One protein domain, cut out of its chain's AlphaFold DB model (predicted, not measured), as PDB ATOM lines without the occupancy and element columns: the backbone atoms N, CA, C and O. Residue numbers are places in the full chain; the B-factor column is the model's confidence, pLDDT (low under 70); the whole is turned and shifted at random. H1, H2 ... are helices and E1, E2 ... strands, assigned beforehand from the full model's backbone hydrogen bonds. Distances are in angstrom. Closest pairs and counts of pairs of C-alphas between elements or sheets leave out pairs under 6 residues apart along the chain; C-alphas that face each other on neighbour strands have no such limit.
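AT A GLANCE: This is residues 11 to 59 of the 59 residues of an uncharacterized protein of Lachnospiraceae bacterium (UniProt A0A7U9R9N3). A long, narrow two-stranded ribbon, made of E1 beside E4 and then E2 beside E3, folds back at its far tip; at the other end one helix, H1, sticks out with residues 48 to 58. The 49 printed residues, of mixed class, hold E1, E2, E3, E4 and H1 in chain order, with two antiparallel sheets, E1 - E4 and E2 - E3. The whole is an extended rod, 58 by 25 by 8 A, with a radius of gyration of the C-alphas of 17.7 A.

IN THESE COORDINATES: E1, residues 15 to 19, spans 12.3 A from C-alpha 15 at (202.392, 364.422, 186.003). E4, residues 38 to 42, spans 12.6 A. E2, residues 24 to 27, spans 9.7 A, and E3, residues 32 to 35, 9.9 A. H1, residues 43 to 58, spans 22.9 A to C-alpha 58 at (184.211, 375.379, 204.661).

HOW THE PARTS SIT: E1 and E4 are antiparallel at 158 degrees, with N 18 and O 39 2.7 A apart, within hydrogen-bond range. E3 runs on into E4 at 26 degrees. E2 and E3 form a hairpin at 165 degrees, with N 26 and O 33 2.8 A apart, within hydrogen-bond range. The closest C-alphas of E1 and H1, Gly 15 and Ile 43, are 5.7 A apart. In H1 every O i to N i+4 pair is within hydrogen-bond range.

THE WHOLE: The two farthest C-alphas, Gly 29 and Lys 58, are 57.9 A apart. The printed part has no cut, and its links are tight. Residues 16 to 22 have pLDDT under 70.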
ATOM      1  N   TRP A  11     194.148 362.169 182.078       75.06
ATOM      2  CA  TRP A  11     194.838 363.425 182.376       75.06
ATOM      3  C   TRP A  11     195.151 363.626 183.869       75.06
ATOM      4  O   TRP A  11     196.035 364.406 184.205       75.06
ATOM      5  N   LEU A  12     194.490 362.907 184.784       73.69
ATOM      6  CA  LEU A  12     194.829 362.949 186.214       73.69
ATOM      7  C   LEU A  12     196.205 362.333 186.495       73.69
ATOM      8  O   LEU A  12     196.885 362.725 187.444       73.69
ATOM      9  N   ASN A  13     196.613 361.380 185.654       72.69
ATOM     10  CA  ASN A  13     197.936 360.768 185.694       72.69
ATOM     11  C   ASN A  13     198.976 361.572 184.901       72.69
ATOM     12  O   ASN A  13     200.146 361.199 184.862       72.69
ATOM     13  N   TYR A  14     198.565 362.671 184.264       71.50
ATOM     14  CA  TYR A  14     199.496 363.608 183.660       71.50
ATOM     15  C   TYR A  14     200.250 364.285 184.813       71.50
ATOM     16  O   TYR A  14     199.663 364.914 185.696       71.50
ATOM     17  N   GLY A  15     201.549 364.037 184.884       70.12
ATOM     18  CA  GLY A  15     202.392 364.422 186.003       70.12
ATOM     19  C   GLY A  15     203.842 364.373 185.580       70.12
ATOM     20  O   GLY A  15     204.239 363.476 184.839       70.12
ATOM     21  N   GLN A  16     204.610 365.364 186.008       66.56
ATOM     22  CA  GLN A  16     206.024 365.462 185.679       66.56
ATOM     23  C   GLN A  16     206.817 365.029 186.914       66.56
ATOM     24  O   GLN A  16     206.523 365.451 188.036       66.56
ATOM     25  N   SER A  17     207.785 364.135 186.719       69.06
ATOM     26  CA  SER A  17     208.727 363.765 187.772       69.06
ATOM     27  C   SER A  17     209.649 364.949 188.028       69.06
ATOM     28  O   SER A  17     210.558 365.220 187.248       69.06
ATOM     29  N   PHE A  18     209.404 365.663 189.118       65.31
ATOM     30  CA  PHE A  18     210.249 366.746 189.585       65.31
ATOM     31  C   PHE A  18     211.315 366.156 190.507       65.31
ATOM     32  O   PHE A  18     211.030 365.632 191.578       65.31
ATOM     33  N   GLY A  19     212.565 366.155 190.083       67.56
ATOM     34  CA  GLY A  19     213.632 365.518 190.839       67.56
ATOM     35  C   GLY A  19     214.916 365.466 190.038       67.56
ATOM     36  O   GLY A  19     215.005 366.028 188.949       67.56
ATOM     37  N   LEU A  20     215.908 364.769 190.575       67.31
ATOM     38  CA  LEU A  20     217.108 364.412 189.836       67.31
ATOM     39  C   LEU A  20     216.699 363.391 188.762       67.31
ATOM     40  O   LEU A  20     216.620 362.196 189.039       67.31
ATOM     41  N   GLU A  21     216.360 363.882 187.565       64.19
ATOM     42  CA  GLU A  21     215.969 363.069 186.398       64.19
ATOM     43  C   GLU A  21     217.057 362.040 186.063       64.19
ATOM     44  O   GLU A  21     216.781 360.869 185.813       64.19
ATOM     45  N   SER A  22     218.313 362.470 186.172       68.38
ATOM     46  CA  SER A  22     219.492 361.620 186.205       68.38
ATOM     47  C   SER A  22     220.033 361.558 187.639       68.38
ATOM     48  O   SER A  22     220.387 362.610 188.188       68.38
ATOM     49  N   PRO A  23     220.122 360.369 188.260       73.38
ATOM     50  CA  PRO A  23     220.663 360.242 189.604       73.38
ATOM     51  C   PRO A  23     222.110 360.746 189.640       73.38
ATOM     52  O   PRO A  23     222.904 360.454 188.745       73.38
ATOM     53  N   VAL A  24     222.461 361.511 190.674       79.38
ATOM     54  CA  VAL A  24     223.822 362.042 190.817       79.38
ATOM     55  C   VAL A  24     224.700 360.920 191.356       79.38
ATOM     56  O   VAL A  24     224.550 360.506 192.506       79.38
ATOM     57  N   VAL A  25     225.588 360.403 190.507       81.94
ATOM     58  CA  VAL A  25     226.486 359.294 190.839       81.94
ATOM     59  C   VAL A  25     227.859 359.849 191.202       81.94
ATOM     60  O   VAL A  25     228.571 360.372 190.347       81.94
ATOM     61  N   LEU A  26     228.247 359.711 192.468       84.94
ATOM     62  CA  LEU A  26     229.598 359.999 192.938       84.94
ATOM     63  C   LEU A  26     230.373 358.686 193.070       84.94
ATOM     64  O   LEU A  26     230.076 357.856 193.929       84.94
ATOM     65  N   ASN A  27     231.364 358.495 192.202       86.62
ATOM     66  CA  ASN A  27     232.213 357.309 192.194       86.62
ATOM     67  C   ASN A  27     233.553 357.618 192.874       86.62
ATOM     68  O   ASN A  27     234.310 358.461 192.400       86.62
ATOM     69  N   LEU A  28     233.835 356.936 193.983       91.00
ATOM     70  CA  LEU A  28     235.058 357.094 194.778       91.00
ATOM     71  C   LEU A  28     236.092 355.986 194.489       91.00
ATOM     72  O   LEU A  28     237.038 355.810 195.252       91.00
ATOM     73  N   GLY A  29     235.900 355.184 193.433       85.88
ATOM     74  CA  GLY A  29     236.791 354.091 193.019       85.88
ATOM     75  C   GLY A  29     236.659 352.795 193.833       85.88
ATOM     76  O   GLY A  29     236.855 351.715 193.289       85.88
ATOM     77  N   LEU A  30     236.273 352.890 195.110       90.81
ATOM     78  CA  LEU A  30     236.025 351.758 196.025       90.81
ATOM     79  C   LEU A  30     234.539 351.623 196.402       90.81
ATOM     80  O   LEU A  30     234.098 350.595 196.909       90.81
ATOM     81  N   LEU A  31     233.785 352.708 196.206       85.00
ATOM     82  CA  LEU A  31     232.401 352.878 196.623       85.00
ATOM     83  C   LEU A  31     231.702 353.813 195.633       85.00
ATOM     84  O   LEU A  31     232.269 354.828 195.223       85.00
ATOM     85  N   VAL A  32     230.462 353.483 195.280       83.94
ATOM     86  CA  VAL A  32     229.597 354.313 194.437       83.94
ATOM     87  C   VAL A  32     228.428 354.804 195.278       83.94
ATOM     88  O   VAL A  32     227.698 353.995 195.849       83.94
ATOM     89  N   LEU A  33     228.254 356.123 195.353       86.06
ATOM     90  CA  LEU A  33     227.137 356.761 196.039       86.06
ATOM     91  C   LEU A  33     226.195 357.386 195.011       86.06
ATOM     92  O   LEU A  33     226.580 358.291 194.271       86.06
ATOM     93  N   THR A  34     224.959 356.895 194.977       84.44
ATOM     94  CA  THR A  34     223.928 357.351 194.041       84.44
ATOM     95  C   THR A  34     222.881 358.152 194.800       84.44
ATOM     96  O   THR A  34     222.104 357.592 195.573       84.44
ATOM     97  N   PHE A  35     222.832 359.462 194.573       81.50
ATOM     98  CA  PHE A  35     221.782 360.319 195.113       81.50
ATOM     99  C   PHE A  35     220.609 360.362 194.129       81.50
ATOM    100  O   PHE A  35     220.652 361.055 193.111       81.50
ATOM    101  N   GLY A  36     219.570 359.582 194.428       80.50
ATOM    102  CA  GLY A  36     218.303 359.584 193.699       80.50
ATOM    103  C   GLY A  36     217.222 360.288 194.510       80.50
ATOM    104  O   GLY A  36     216.785 359.769 195.534       80.50
ATOM    105  N   LEU A  37     216.785 361.462 194.056       78.31
ATOM    106  CA  LEU A  37     215.626 362.165 194.605       78.31
ATOM    107  C   LEU A  37     214.611 362.348 193.480       78.31
ATOM    108  O   LEU A  37     214.808 363.194 192.614       78.31
ATOM    109  N   THR A  38     213.533 361.568 193.491       70.88
ATOM    110  CA  THR A  38     212.457 361.653 192.492       70.88
ATOM    111  C   THR A  38     211.151 362.009 193.192       70.88
ATOM    112  O   THR A  38     210.619 361.201 193.949       70.88
ATOM    113  N   ILE A  39     210.612 363.202 192.936       76.19
ATOM    114  CA  ILE A  39     209.306 363.636 193.440       76.19
ATOM    115  C   ILE A  39     208.322 363.649 192.271       76.19
ATOM    116  O   ILE A  39     208.371 364.486 191.378       76.19
ATOM    117  N   GLN A  40     207.409 362.688 192.255       71.38
ATOM    118  CA  GLN A  40     206.360 362.612 191.240       71.38
ATOM    119  C   GLN A  40     205.191 363.510 191.656       71.38
ATOM    120  O   GLN A  40     204.473 363.171 192.597       71.38
ATOM    121  N   ILE A  41     204.978 364.636 190.968       78.69
ATOM    122  CA  ILE A  41     203.804 365.495 191.193       78.69
ATOM    123  C   ILE A  41     202.843 365.296 190.023       78.69
ATOM    124  O   ILE A  41     203.115 365.700 188.891       78.69
ATOM    125  N   SER A  42     201.708 364.654 190.296       84.50
ATOM    126  CA  SER A  42     200.641 364.447 189.313       84.50
ATOM    127  C   SER A  42     199.564 365.520 189.418       84.50
ATOM    128  O   SER A  42     199.345 366.106 190.479       84.50
ATOM    129  N   ILE A  43     198.826 365.754 188.337       84.19
ATOM    130  CA  ILE A  43     197.676 366.666 188.346       84.19
ATOM    131  C   ILE A  43     196.593 366.209 189.337       84.19
ATOM    132  O   ILE A  43     195.960 367.048 189.980       84.19
ATOM    133  N   ALA A  44     196.456 364.900 189.576       85.12
ATOM    134  CA  ALA A  44     195.640 364.381 190.675       85.12
ATOM    135  C   ALA A  44     196.068 364.928 192.052       85.12
ATOM    136  O   ALA A  44     195.210 365.275 192.865       85.12
ATOM    137  N   SER A  45     197.378 365.039 192.311       83.19
ATOM    138  CA  SER A  45     197.894 365.563 193.583       83.19
ATOM    139  C   SER A  45     197.562 367.046 193.779       83.19
ATOM    140  O   SER A  45     197.127 367.438 194.860       83.19
ATOM    141  N   ILE A  46     197.654 367.853 192.714       87.88
ATOM    142  CA  ILE A  46     197.297 369.279 192.730       87.88
ATOM    143  C   ILE A  46     195.812 369.448 193.066       87.88
ATOM    144  O   ILE A  46     195.455 370.235 193.943       87.88
ATOM    145  N   ILE A  47     194.941 368.672 192.416       88.69
ATOM    146  CA  ILE A  47     193.495 368.704 192.674       88.69
ATOM    147  C   ILE A  47     193.179 368.299 194.114       88.69
ATOM    148  O   ILE A  47     192.349 368.941 194.756       88.69
ATOM    149  N   GLY A  48     193.860 367.279 194.640       89.81
ATOM    150  CA  GLY A  48     193.715 366.863 196.034       89.81
ATOM    151  C   GLY A  48     194.020 367.993 197.019       89.81
ATOM    152  O   GLY A  48     193.246 368.221 197.947       89.81
ATOM    153  N   VAL A  49     195.093 368.756 196.784       91.81
ATOM    154  CA  VAL A  49     195.458 369.911 197.623       91.81
ATOM    155  C   VAL A  49     194.418 371.028 197.519       91.81
ATOM    156  O   VAL A  49     193.994 371.568 198.540       91.81
ATOM    157  N   VAL A  50     193.952 371.353 196.311       92.75
ATOM    158  CA  VAL A  50     192.912 372.377 196.110       92.75
ATOM    159  C   VAL A  50     191.616 371.994 196.828       92.75
ATOM    160  O   VAL A  50     191.033 372.821 197.529       92.75
ATOM    161  N   LEU A  51     191.182 370.736 196.713       92.56
ATOM    162  CA  LEU A  51     190.010 370.227 197.431       92.56
ATOM    163  C   LEU A  51     190.199 370.291 198.947       92.56
ATOM    164  O   LEU A  51     189.282 370.721 199.645       92.56
ATOM    165  N   ALA A  52     191.376 369.929 199.457       93.19
ATOM    166  CA  ALA A  52     191.679 370.013 200.883       93.19
ATOM    167  C   ALA A  52     191.566 371.453 201.407       93.19
ATOM    168  O   ALA A  52     190.962 371.672 202.454       93.19
ATOM    169  N   ILE A  53     192.062 372.441 200.655       94.56
ATOM    170  CA  ILE A  53     191.925 373.867 201.000       94.56
ATOM    171  C   ILE A  53     190.451 374.288 201.018       94.56
ATOM    172  O   ILE A  53     190.021 374.994 201.931       94.56
ATOM    173  N   ILE A  54     189.660 373.863 200.028       94.31
ATOM    174  CA  ILE A  54     188.228 374.194 199.950       94.31
ATOM    175  C   ILE A  54     187.468 373.599 201.138       94.31
ATOM    176  O   ILE A  54     186.681 374.309 201.763       94.31
ATOM    177  N   VAL A  55     187.711 372.326 201.462       94.31
ATOM    178  CA  VAL A  55     187.086 371.643 202.603       94.31
ATOM    179  C   VAL A  55     187.498 372.311 203.910       94.31
ATOM    180  O   VAL A  55     186.626 372.652 204.700       94.31
ATOM    181  N   TYR A  56     188.790 372.582 204.104       93.88
ATOM    182  CA  TYR A  56     189.294 373.248 205.306       93.88
ATOM    183  C   TYR A  56     188.705 374.650 205.497       93.88
ATOM    184  O   TYR A  56     188.456 375.064 206.617       93.88
ATOM    185  N   ARG A  57     188.444 375.383 204.410       87.56
ATOM    186  CA  ARG A  57     187.832 376.719 204.466       87.56
ATOM    187  C   ARG A  57     186.319 376.693 204.722       87.56
ATOM    188  O   ARG A  57     185.741 377.729 205.046       87.56
ATOM    189  N   LYS A  58     185.659 375.564 204.467       79.81
ATOM    190  CA  LYS A  58     184.211 375.379 204.661       79.81
ATOM    191  C   LYS A  58     183.868 374.693 205.985       79.81
ATOM    192  O   LYS A  58     182.684 374.650 206.314       79.81
ATOM    193  N   LEU A  59     184.875 374.169 206.679       74.44
ATOM    194  CA  LEU A  59     184.807 373.680 208.051       74.44
ATOM    195  C   LEU A  59     185.046 374.838 209.028       74.44
ATOM    196  O   LEU A  59     184.387 374.834 210.087       74.44
TER     197      LEU A  59